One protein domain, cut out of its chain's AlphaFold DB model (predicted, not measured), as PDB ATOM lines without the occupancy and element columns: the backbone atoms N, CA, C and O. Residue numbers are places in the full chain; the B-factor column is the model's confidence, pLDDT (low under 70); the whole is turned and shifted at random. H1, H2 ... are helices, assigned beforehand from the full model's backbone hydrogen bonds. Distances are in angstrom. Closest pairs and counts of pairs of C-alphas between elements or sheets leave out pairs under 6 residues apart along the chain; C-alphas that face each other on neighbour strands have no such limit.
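What this domain is: This is residues 5 to 83 of the 83 residues of an uncharacterized protein of Streptococcus thermophilus (UniProt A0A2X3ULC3). A helical hairpin of H1 and H2 has H4 packed across both of its legs, and H5 turns off from H4 at a corner, with H3 packed on its first part. Residues 76 to 83, of which 76 to 82 belong to H5, stick out from this small body as an arm, which adds to the length. The printed part has 79 residues with five named helices, in the order H1, H2, H3, H4, H5, and no named strand; the class is all helix. The whole is compact, with a radius of gyration of the C-alphas of 12.6 A, yet elongated, spanning 43 by 22 by 22 A.

How they stand to each other: Begin with the longest helix, H1, residues 5 to 21, and look from its residues 12 to 19 to H2, residues 26 to 37: they form a hairpin and touch, opposite ways at a shallow tilt of 28 degrees, with the C-alphas of Ala 15 and Ala 28 closest at 5.1 A. Next find H4, residues 55 to 65, the hub, which touches three other helices. It touches H1 about perpendicular at 80 degrees, the closest C-alphas being those of Leu 11 and Ala 55, 5.1 A apart. It touches residues 27 to 31 of H2 about perpendicular at 87 degrees, closest at the C-alphas of Val 31 and Ala 63, 5.7 A. Go on to H5, residues 68 to 82, which touches H4 only at the corner, where the C-alphas of Ser 65 and Tyr 71 are closest at 5.2 A. With residues 68 to 72 alone, H5 touches H3, residues 40 to 49, the same way at a steep tilt of 45 degrees; the C-alphas of Phe 46 and Leu 72 are closest at 6.6 A. H1 and H3 are close but not clearly touching, with C-alphas 7 and 47 closest at 6.9 A, while H1 and H5 are apart. In H1, H2, H3, H4 and H5 every O i to N i+4 pair is within hydrogen-bond range.

Where its parts are: Find C-alpha 5 at (-29.335, 54.651, 31.959); from there H1 runs 24.4 A to C-alpha 21. H2 starts at C-alpha 26 and measures 16.0 A, H3 14.5 A. H4 starts at C-alpha 55, at (-34.313, 45.503, 24.505), and measures 15.2 A. H5 runs 21.3 A and ends at C-alpha 82, at (-25.364, 25.470, 37.925).

The domain as a whole: Look for the two C-alphas farthest apart at Pro 23 and Glu 83, 43.1 A. Without residues 76 to 83, which stand free, the body spans 30 by 20 by 18 A. The printed part has no cut, and the four links between the helices are tight. The mean pLDDT of the printed part is 95.5, and no printed residue is under 70.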
ATOM      1  N   LYS A   5     -28.329  53.647  32.334       88.25
ATOM      2  CA  LYS A   5     -29.335  54.651  31.959       88.25
ATOM      3  C   LYS A   5     -29.797  54.487  30.509       88.25
ATOM      4  O   LYS A   5     -30.989  54.610  30.258       88.25
ATOM      5  N   GLU A   6     -28.873  54.172  29.607       91.06
ATOM      6  CA  GLU A   6     -29.161  53.909  28.193       91.06
ATOM      7  C   GLU A   6     -30.061  52.677  28.046       91.06
ATOM      8  O   GLU A   6     -31.163  52.800  27.530       91.06
ATOM      9  N   GLN A   7     -29.688  51.539  28.642       93.50
ATOM     10  CA  GLN A   7     -30.510  50.317  28.623       93.50
ATOM     11  C   GLN A   7     -31.904  50.529  29.237       93.50
ATOM     12  O   GLN A   7     -32.898  49.978  28.770       93.50
ATOM     13  N   PHE A   8     -31.995  51.340  30.297       94.75
ATOM     14  CA  PHE A   8     -33.275  51.714  30.893       94.75
ATOM     15  C   PHE A   8     -34.135  52.515  29.912       94.75
ATOM     16  O   PHE A   8     -35.323  52.232  29.785       94.75
ATOM     17  N   GLN A   9     -33.543  53.489  29.218       94.94
ATOM     18  CA  GLN A   9     -34.236  54.294  28.212       94.94
ATOM     19  C   GLN A   9     -34.668  53.445  27.016       94.94
ATOM     20  O   GLN A   9     -35.834  53.506  26.641       94.94
ATOM     21  N   GLU A  10     -33.791  52.595  26.487       96.19
ATOM     22  CA  GLU A  10     -34.092  51.695  25.367       96.19
ATOM     23  C   GLU A  10     -35.259  50.755  25.687       96.19
ATOM     24  O   GLU A  10     -36.192  50.617  24.896       96.19
ATOM     25  N   LEU A  11     -35.266  50.152  26.880       97.69
ATOM     26  CA  LEU A  11     -36.355  49.275  27.307       97.69
ATOM     27  C   LEU A  11     -37.676  50.036  27.498       97.69
ATOM     28  O   LEU A  11     -38.745  49.523  27.152       97.69
ATOM     29  N   GLN A  12     -37.625  51.262  28.032       97.44
ATOM     30  CA  GLN A  12     -38.806  52.122  28.126       97.44
ATOM     31  C   GLN A  12     -39.341  52.494  26.742       97.44
ATOM     32  O   GLN A  12     -40.545  52.393  26.512       97.44
ATOM     33  N   GLU A  13     -38.468  52.907  25.826       98.00
ATOM     34  CA  GLU A  13     -38.828  53.256  24.451       98.00
ATOM     35  C   GLU A  13     -39.451  52.066  23.725       98.00
ATOM     36  O   GLU A  13     -40.507  52.221  23.110       98.00
ATOM     37  N   TYR A  14     -38.874  50.871  23.871       98.19
ATOM     38  CA  TYR A  14     -39.444  49.639  23.332       98.19
ATOM     39  C   TYR A  14     -40.868  49.404  23.858       98.19
ATOM     40  O   TYR A  14     -41.805  49.254  23.072       98.19
ATOM     41  N   ALA A  15     -41.073  49.456  25.179       98.00
ATOM     42  CA  ALA A  15     -42.395  49.258  25.774       98.00
ATOM     43  C   ALA A  15     -43.414  50.334  25.339       98.00
ATOM     44  O   ALA A  15     -44.574  50.018  25.074       98.00
ATOM     45  N   PHE A  16     -42.998  51.597  25.211       98.19
ATOM     46  CA  PHE A  16     -43.862  52.661  24.691       98.19
ATOM     47  C   PHE A  16     -44.197  52.487  23.208       98.19
ATOM     48  O   PHE A  16     -45.313  52.817  22.804       98.19
ATOM     49  N   ASN A  17     -43.272  51.971  22.398       98.25
ATOM     50  CA  ASN A  17     -43.538  51.653  20.997       98.25
ATOM     51  C   ASN A  17     -44.594  50.547  20.884       98.25
ATOM     52  O   ASN A  17     -45.558  50.728  20.141       98.25
ATOM     53  N   VAL A  18     -44.495  49.490  21.701       97.94
ATOM     54  CA  VAL A  18     -45.532  48.447  21.786       97.94
ATOM     55  C   VAL A  18     -46.887  49.048  22.164       97.94
ATOM     56  O   VAL A  18     -47.872  48.769  21.493       97.94
ATOM     57  N   LEU A  19     -46.959  49.929  23.169       97.00
ATOM     58  CA  LEU A  19     -48.224  50.593  23.529       97.00
ATOM     59  C   LEU A  19     -48.773  51.496  22.425       97.00
ATOM     60  O   LEU A  19     -49.985  51.650  22.304       97.00
ATOM     61  N   ARG A  20     -47.903  52.127  21.633       97.12
ATOM     62  CA  ARG A  20     -48.337  52.974  20.518       97.12
ATOM     63  C   ARG A  20     -48.987  52.141  19.417       97.12
ATOM     64  O   ARG A  20     -49.989  52.573  18.855       97.12
ATOM     65  N   GLU A  21     -48.422  50.975  19.121       97.94
ATOM     66  CA  GLU A  21     -48.954  50.044  18.122       97.94
ATOM     67  C   GLU A  21     -50.171  49.268  18.644       97.94
ATOM     68  O   GLU A  21     -51.144  49.069  17.917       97.94
ATOM     69  N   TYR A  22     -50.156  48.902  19.928       97.12
ATOM     70  CA  TYR A  22     -51.176  48.102  20.600       97.12
ATOM     71  C   TYR A  22     -51.631  48.782  21.904       97.12
ATOM     72  O   TYR A  22     -51.241  48.375  22.999       97.12
ATOM     73  N   PRO A  23     -52.519  49.795  21.838       95.00
ATOM     74  CA  PRO A  23     -52.903  50.595  23.011       95.00
ATOM     75  C   PRO A  23     -53.589  49.834  24.152       95.00
ATOM     76  O   PRO A  23     -53.698  50.354  25.260       95.00
ATOM     77  N   LEU A  24     -54.083  48.621  23.889       95.75
ATOM     78  CA  LEU A  24     -54.727  47.753  24.881       95.75
ATOM     79  C   LEU A  24     -53.781  46.679  25.446       95.75
ATOM     80  O   LEU A  24     -54.224  45.826  26.219       95.75
ATOM     81  N   ASP A  25     -52.499  46.699  25.069       95.31
ATOM     82  CA  ASP A  25     -51.503  45.740  25.534       95.31
ATOM     83  C   ASP A  25     -51.170  45.970  27.018       95.31
ATOM     84  O   ASP A  25     -50.508  46.932  27.413       95.31
ATOM     85  N   LYS A  26     -51.637  45.051  27.867       96.06
ATOM     86  CA  LYS A  26     -51.379  45.090  29.311       96.06
ATOM     87  C   LYS A  26     -49.947  44.696  29.664       96.06
ATOM     88  O   LYS A  26     -49.457  45.116  30.708       96.06
ATOM     89  N   THR A  27     -49.275  43.911  28.828       96.88
ATOM     90  CA  THR A  27     -47.891  43.483  29.041       96.88
ATOM     91  C   THR A  27     -46.964  44.687  29.026       96.88
ATOM     92  O   THR A  27     -46.174  44.868  29.951       96.88
ATOM     93  N   ALA A  28     -47.121  45.581  28.050       97.31
ATOM     94  CA  ALA A  28     -46.300  46.782  27.968       97.31
ATOM     95  C   ALA A  28     -46.539  47.741  29.150       97.31
ATOM     96  O   ALA A  28     -45.579  48.275  29.712       97.31
ATOM     97  N   VAL A  29     -47.791  47.883  29.610       97.06
ATOM     98  CA  VAL A  29     -48.109  48.626  30.848       97.06
ATOM     99  C   VAL A  29     -47.442  47.990  32.072       97.06
ATOM    100  O   VAL A  29     -46.889  48.699  32.919       97.06
ATOM    101  N   ASN A  30     -47.472  46.663  32.174       97.31
ATOM    102  CA  ASN A  30     -46.894  45.939  33.302       97.31
ATOM    103  C   ASN A  30     -45.368  46.069  33.336       97.31
ATOM    104  O   ASN A  30     -44.814  46.335  34.399       97.31
ATOM    105  N   VAL A  31     -44.697  45.968  32.185       98.12
ATOM    106  CA  VAL A  31     -43.243  46.159  32.077       98.12
ATOM    107  C   VAL A  31     -42.843  47.565  32.524       98.12
ATOM    108  O   VAL A  31     -41.964  47.715  33.374       98.12
ATOM    109  N   LEU A  32     -43.531  48.604  32.040       97.88
ATOM    110  CA  LEU A  32     -43.281  49.982  32.484       97.88
ATOM    111  C   LEU A  32     -43.512  50.143  33.993       97.88
ATOM    112  O   LEU A  32     -42.726  50.797  34.681       97.88
ATOM    113  N   SER A  33     -44.555  49.505  34.527       97.31
ATOM    114  CA  SER A  33     -44.852  49.514  35.961       97.31
ATOM    115  C   SER A  33     -43.757  48.820  36.779       97.31
ATOM    116  O   SER A  33     -43.345  49.348  37.811       97.31
ATOM    117  N   ALA A  34     -43.231  47.682  36.319       97.81
ATOM    118  CA  ALA A  34     -42.125  46.975  36.969       97.81
ATOM    119  C   ALA A  34     -40.843  47.828  37.018       97.81
ATOM    120  O   ALA A  34     -40.141  47.862  38.034       97.81
ATOM    121  N   LEU A  35     -40.565  48.590  35.956       96.62
ATOM    122  CA  LEU A  35     -39.436  49.523  35.923       96.62
ATOM    123  C   LEU A  35     -39.582  50.656  36.945       96.62
ATOM    124  O   LEU A  35     -38.619  50.981  37.642       96.62
ATOM    125  N   VAL A  36     -40.769  51.251  37.064       94.88
ATOM    126  CA  VAL A  36     -40.996  52.391  37.970       94.88
ATOM    127  C   VAL A  36     -41.084  51.955  39.435       94.88
ATOM    128  O   VAL A  36     -40.551  52.644  40.304       94.88
ATOM    129  N   ASN A  37     -41.706  50.807  39.713       96.00
ATOM    130  CA  ASN A  37     -41.980  50.346  41.078       96.00
ATOM    131  C   ASN A  37     -40.794  49.647  41.759       96.00
ATOM    132  O   ASN A  37     -40.784  49.513  42.981       96.00
ATOM    133  N   SER A  38     -39.793  49.218  40.993       95.50
ATOM    134  CA  SER A  38     -38.598  48.555  41.525       95.50
ATOM    135  C   SER A  38     -37.697  49.507  42.320       95.50
ATOM    136  O   SER A  38     -37.654  50.728  42.107       95.50
ATOM    137  N   LYS A  39     -36.901  48.955  43.240       95.69
ATOM    138  CA  LYS A  39     -35.879  49.742  43.946       95.69
ATOM    139  C   LYS A  39     -34.727  50.074  43.000       95.69
ATOM    140  O   LYS A  39     -34.361  49.293  42.126       95.69
ATOM    141  N   LYS A  40     -34.069  51.220  43.222       93.44
ATOM    142  CA  LYS A  40     -32.900  51.639  42.419       93.44
ATOM    143  C   LYS A  40     -31.798  50.571  42.385       93.44
ATOM    144  O   LYS A  40     -31.188  50.380  41.340       93.44
ATOM    145  N   LYS A  41     -31.545  49.900  43.516       94.44
ATOM    146  CA  LYS A  41     -30.554  48.818  43.612       94.44
ATOM    147  C   LYS A  41     -30.915  47.646  42.694       94.44
ATOM    148  O   LYS A  41     -30.054  47.176  41.963       94.44
ATOM    149  N   ASP A  42     -32.179  47.243  42.696       96.38
ATOM    150  CA  ASP A  42     -32.646  46.084  41.937       96.38
ATOM    151  C   ASP A  42     -32.643  46.389  40.436       96.38
ATOM    152  O   ASP A  42     -32.188  45.571  39.645       96.38
ATOM    153  N   ARG A  43     -32.995  47.621  40.033       95.44
ATOM    154  CA  ARG A  43     -32.779  48.077  38.648       95.44
ATOM    155  C   ARG A  43     -31.319  47.987  38.218       95.44
ATOM    156  O   ARG A  43     -31.049  47.503  37.127       95.44
ATOM    157  N   ILE A  44     -30.388  48.464  39.048       95.06
ATOM    158  CA  ILE A  44     -28.952  48.414  38.729       95.06
ATOM    159  C   ILE A  44     -28.520  46.972  38.457       95.06
ATOM    160  O   ILE A  44     -27.873  46.724  37.442       95.06
ATOM    161  N   GLU A  45     -28.883  46.033  39.335       95.50
ATOM    162  CA  GLU A  45     -28.491  44.631  39.160       95.50
ATOM    163  C   GLU A  45     -29.177  44.000  37.944       95.50
ATOM    164  O   GLU A  45     -28.525  43.335  37.146       95.50
ATOM    165  N   PHE A  46     -30.460  44.292  37.731       96.88
ATOM    166  CA  PHE A  46     -31.214  43.817  36.573       96.88
ATOM    167  C   PHE A  46     -30.554  44.192  35.245       96.88
ATOM    168  O   PHE A  46     -30.340  43.330  34.392       96.88
ATOM    169  N   PHE A  47     -30.178  45.459  35.064       95.94
ATOM    170  CA  PHE A  47     -29.530  45.888  33.821       95.94
ATOM    171  C   PHE A  47     -28.081  45.422  33.706       95.94
ATOM    172  O   PHE A  47     -27.587  45.240  32.593       95.94
ATOM    173  N   LYS A  48     -27.405  45.187  34.834       94.44
ATOM    174  CA  LYS A  48     -26.074  44.577  34.852       94.44
ATOM    175  C   LYS A  48     -26.114  43.125  34.362       94.44
ATOM    176  O   LYS A  48     -25.243  42.756  33.579       94.44
ATOM    177  N   LEU A  49     -27.118  42.340  34.764       94.38
ATOM    178  CA  LEU A  49     -27.333  40.970  34.270       94.38
ATOM    179  C   LEU A  49     -27.718  40.938  32.786       94.38
ATOM    180  O   LEU A  49     -27.321  40.034  32.065       94.38
ATOM    181  N   ASN A  50     -28.444  41.952  32.314       94.75
ATOM    182  CA  ASN A  50     -28.872  42.078  30.919       94.75
ATOM    183  C   ASN A  50     -27.910  42.927  30.066       94.75
ATOM    184  O   ASN A  50     -28.305  43.529  29.065       94.75
ATOM    185  N   LYS A  51     -26.643  43.056  30.472       93.31
ATOM    186  CA  LYS A  51     -25.684  43.898  29.754       93.31
ATOM    187  C   LYS A  51     -25.408  43.341  28.357       93.31
ATOM    188  O   LYS A  51     -24.892  42.239  28.218       93.31
ATOM    189  N   GLY A  52     -25.671  44.160  27.338       90.62
ATOM    190  CA  GLY A  52     -25.479  43.796  25.930       90.62
ATOM    191  C   GLY A  52     -26.611  42.955  25.335       90.62
ATOM    192  O   GLY A  52     -26.506  42.552  24.182       90.62
ATOM    193  N   GLU A  53     -27.674  42.699  26.100       95.06
ATOM    194  CA  GLU A  53     -28.881  42.045  25.600       95.06
ATOM    195  C   GLU A  53     -29.783  43.039  24.863       95.06
ATOM    196  O   GLU A  53     -29.835  44.224  25.196       95.06
ATOM    197  N   ASP A  54     -30.518  42.535  23.875       95.56
ATOM    198  CA  ASP A  54     -31.467  43.326  23.095       95.56
ATOM    199  C   ASP A  54     -32.700  43.727  23.928       95.56
ATOM    200  O   ASP A  54     -33.244  42.917  24.687       95.56
ATOM    201  N   ALA A  55     -33.179  44.963  23.753       96.50
ATOM    202  CA  ALA A  55     -34.313  45.503  24.505       96.50
ATOM    203  C   ALA A  55     -35.593  44.655  24.370       96.50
ATOM    204  O   ALA A  55     -36.326  44.519  25.349       96.50
ATOM    205  N   MET A  56     -35.839  44.026  23.212       97.12
ATOM    206  CA  MET A  56     -36.955  43.094  23.006       97.12
ATOM    207  C   MET A  56     -36.830  41.873  23.918       97.12
ATOM    208  O   MET A  56     -37.798  41.471  24.565       97.12
ATOM    209  N   LYS A  57     -35.636  41.275  23.996       97.50
ATOM    210  CA  LYS A  57     -35.395  40.096  24.838       97.50
ATOM    211  C   LYS A  57     -35.557  40.444  26.314       97.50
ATOM    212  O   LYS A  57     -36.236  39.726  27.047       97.50
ATOM    213  N   VAL A  58     -35.000  41.577  26.738       97.75
ATOM    214  CA  VAL A  58     -35.145  42.078  28.111       97.75
ATOM    215  C   VAL A  58     -36.615  42.366  28.440       97.75
ATOM    216  O   VAL A  58     -37.078  42.022  29.528       97.75
ATOM    217  N   TYR A  59     -37.368  42.941  27.497       98.44
ATOM    218  CA  TYR A  59     -38.801  43.203  27.632       98.44
ATOM    219  C   TYR A  59     -39.597  41.925  27.902       98.44
ATOM    220  O   TYR A  59     -40.338  41.882  28.883       98.44
ATOM    221  N   TYR A  60     -39.433  40.886  27.078       97.75
ATOM    222  CA  TYR A  60     -40.203  39.652  27.242       97.75
ATOM    223  C   TYR A  60     -39.804  38.887  28.502       97.75
ATOM    224  O   TYR A  60     -40.681  38.445  29.239       97.75
ATOM    225  N   ASN A  61     -38.515  38.828  28.841       96.81
ATOM    226  CA  ASN A  61     -38.109  38.156  30.073       96.81
ATOM    227  C   ASN A  61     -38.632  38.880  31.331       96.81
ATOM    228  O   ASN A  61     -39.011  38.238  32.317       96.81
ATOM    229  N   LEU A  62     -38.664  40.221  31.320       98.12
ATOM    230  CA  LEU A  62     -39.253  40.998  32.412       98.12
ATOM    231  C   LEU A  62     -40.780  40.853  32.447       98.12
ATOM    232  O   LEU A  62     -41.350  40.764  33.533       98.12
ATOM    233  N   ALA A  63     -41.438  40.800  31.289       97.50
ATOM    234  CA  ALA A  63     -42.867  40.522  31.194       97.50
ATOM    235  C   ALA A  63     -43.223  39.162  31.813       97.50
ATOM    236  O   ALA A  63     -44.139  39.095  32.632       97.50
ATOM    237  N   ASP A  64     -42.458  38.118  31.489       96.75
ATOM    238  CA  ASP A  64     -42.645  36.763  32.018       96.75
ATOM    239  C   ASP A  64     -42.407  36.703  33.533       96.75
ATOM    240  O   ASP A  64     -43.158  36.065  34.272       96.75
ATOM    241  N   SER A  65     -41.391  37.420  34.019       96.62
ATOM    242  CA  SER A  65     -41.081  37.502  35.454       96.62
ATOM    243  C   SER A  65     -42.092  38.354  36.236       96.62
ATOM    244  O   SER A  65     -42.291  38.167  37.440       96.62
ATOM    245  N   GLY A  66     -42.723  39.325  35.573       96.88
ATOM    246  CA  GLY A  66     -43.702  40.263  36.123       96.88
ATOM    247  C   GLY A  66     -43.111  41.398  36.970       96.88
ATOM    248  O   GLY A  66     -43.621  42.517  36.919       96.88
ATOM    249  N   THR A  67     -42.044  41.151  37.737       98.00
ATOM    250  CA  THR A  67     -41.297  42.190  38.471       98.00
ATOM    251  C   THR A  67     -39.790  41.988  38.345       98.00
ATOM    252  O   THR A  67     -39.319  40.882  38.073       98.00
ATOM    253  N   ILE A  68     -39.021  43.056  38.578       98.12
ATOM    254  CA  ILE A  68     -37.555  42.972  38.584       98.12
ATOM    255  C   ILE A  68     -37.070  42.089  39.738       98.12
ATOM    256  O   ILE A  68     -36.158  41.295  39.557       98.12
ATOM    257  N   GLU A  69     -37.697  42.171  40.909       97.81
ATOM    258  CA  GLU A  69     -37.332  41.353  42.067       97.81
ATOM    259  C   GLU A  69     -37.458  39.855  41.752       97.81
ATOM    260  O   GLU A  69     -36.508  39.107  41.970       97.81
ATOM    261  N   LYS A  70     -38.569  39.429  41.134       97.69
ATOM    262  CA  LYS A  70     -38.765  38.032  40.713       97.69
ATOM    263  C   LYS A  70     -37.778  37.592  39.635       97.69
ATOM    264  O   LYS A  70     -37.311  36.453  39.660       97.69
ATOM    265  N   TYR A  71     -37.450  38.486  38.702       97.69
ATOM    266  CA  TYR A  71     -36.422  38.228  37.694       97.69
ATOM    267  C   TYR A  71     -35.069  37.928  38.359       97.69
ATOM    268  O   TYR A  71     -34.396  36.952  38.018       97.69
ATOM    269  N   LEU A  72     -34.672  38.760  39.329       97.44
ATOM    270  CA  LEU A  72     -33.408  38.615  40.053       97.44
ATOM    271  C   LEU A  72     -33.386  37.354  40.921       97.44
ATOM    272  O   LEU A  72     -32.391  36.636  40.909       97.44
ATOM    273  N   GLU A  73     -34.480  37.055  41.626       96.19
ATOM    274  CA  GLU A  73     -34.630  35.821  42.411       96.19
ATOM    275  C   GLU A  73     -34.471  34.573  41.533       96.19
ATOM    276  O   GLU A  73     -33.735  33.652  41.886       96.19
ATOM    277  N   THR A  74     -35.108  34.567  40.359       94.62
ATOM    278  CA  THR A  74     -35.011  33.458  39.398       94.62
ATOM    279  C   THR A  74     -33.588  33.316  38.856       94.62
ATOM    280  O   THR A  74     -33.067  32.206  38.784       94.62
ATOM    281  N   SER A  75     -32.938  34.433  38.521       91.81
ATOM    282  CA  SER A  75     -31.559  34.437  38.015       91.81
ATOM    283  C   SER A  75     -30.576  33.885  39.053       91.81
ATOM    284  O   SER A  75     -29.793  32.994  38.740       91.81
ATOM    285  N   ALA A  76     -30.673  34.338  40.306       91.81
ATOM    286  CA  ALA A  76     -29.815  33.873  41.397       91.81
ATOM    287  C   ALA A  76     -30.014  32.379  41.713       91.81
ATOM    288  O   ALA A  76     -29.057  31.666  42.006       91.81
ATOM    289  N   PHE A  77     -31.254  31.885  41.637       92.06
ATOM    290  CA  PHE A  77     -31.546  30.464  41.817       92.06
ATOM    291  C   PHE A  77     -30.922  29.596  40.716       92.06
ATOM    292  O   PHE A  77     -30.379  28.531  41.004       92.06
ATOM    293  N   LEU A  78     -30.978  30.052  39.459       90.31
ATOM    294  CA  LEU A  78     -30.352  29.350  38.339       90.31
ATOM    295  C   LEU A  78     -28.825  29.338  38.453       90.31
ATOM    296  O   LEU A  78     -28.222  28.312  38.156       90.31
ATOM    297  N   GLU A  79     -28.199  30.430  38.894       90.25
ATOM    298  CA  GLU A  79     -26.756  30.452  39.167       90.25
ATOM    299  C   GLU A  79     -26.384  29.416  40.236       90.25
ATOM    300  O   GLU A  79     -25.526  28.579  39.986       90.25
ATOM    301  N   TYR A  80     -27.108  29.383  41.361       90.69
ATOM    302  CA  TYR A  80     -26.860  28.435  42.455       90.69
ATOM    303  C   TYR A  80     -26.955  26.954  42.047       90.69
ATOM    304  O   TYR A  80     -26.226  26.126  42.578       90.69
ATOM    305  N   ILE A  81     -27.863  26.595  41.132       92.75
ATOM    306  CA  ILE A  81     -28.024  25.197  40.686       92.75
ATOM    307  C   ILE A  81     -26.951  24.781  39.674       92.75
ATOM    308  O   ILE A  81     -26.689  23.588  39.520       92.75
ATOM    309  N   ASN A  82     -26.370  25.739  38.952       88.31
ATOM    310  CA  ASN A  82     -25.364  25.470  37.925       88.31
ATOM    311  C   ASN A  82     -23.916  25.537  38.456       88.31
ATOM    312  O   ASN A  82     -22.990  25.320  37.671       88.31
ATOM    313  N   GLU A  83     -23.728  25.825  39.750       74.12
ATOM    314  CA  GLU A  83     -22.472  25.643  40.503       74.12
ATOM    315  C   GLU A  83     -22.321  24.204  41.024       74.12
ATOM    316  O   GLU A  83     -21.183  23.679  40.949       74.12
TER     317      GLU A  83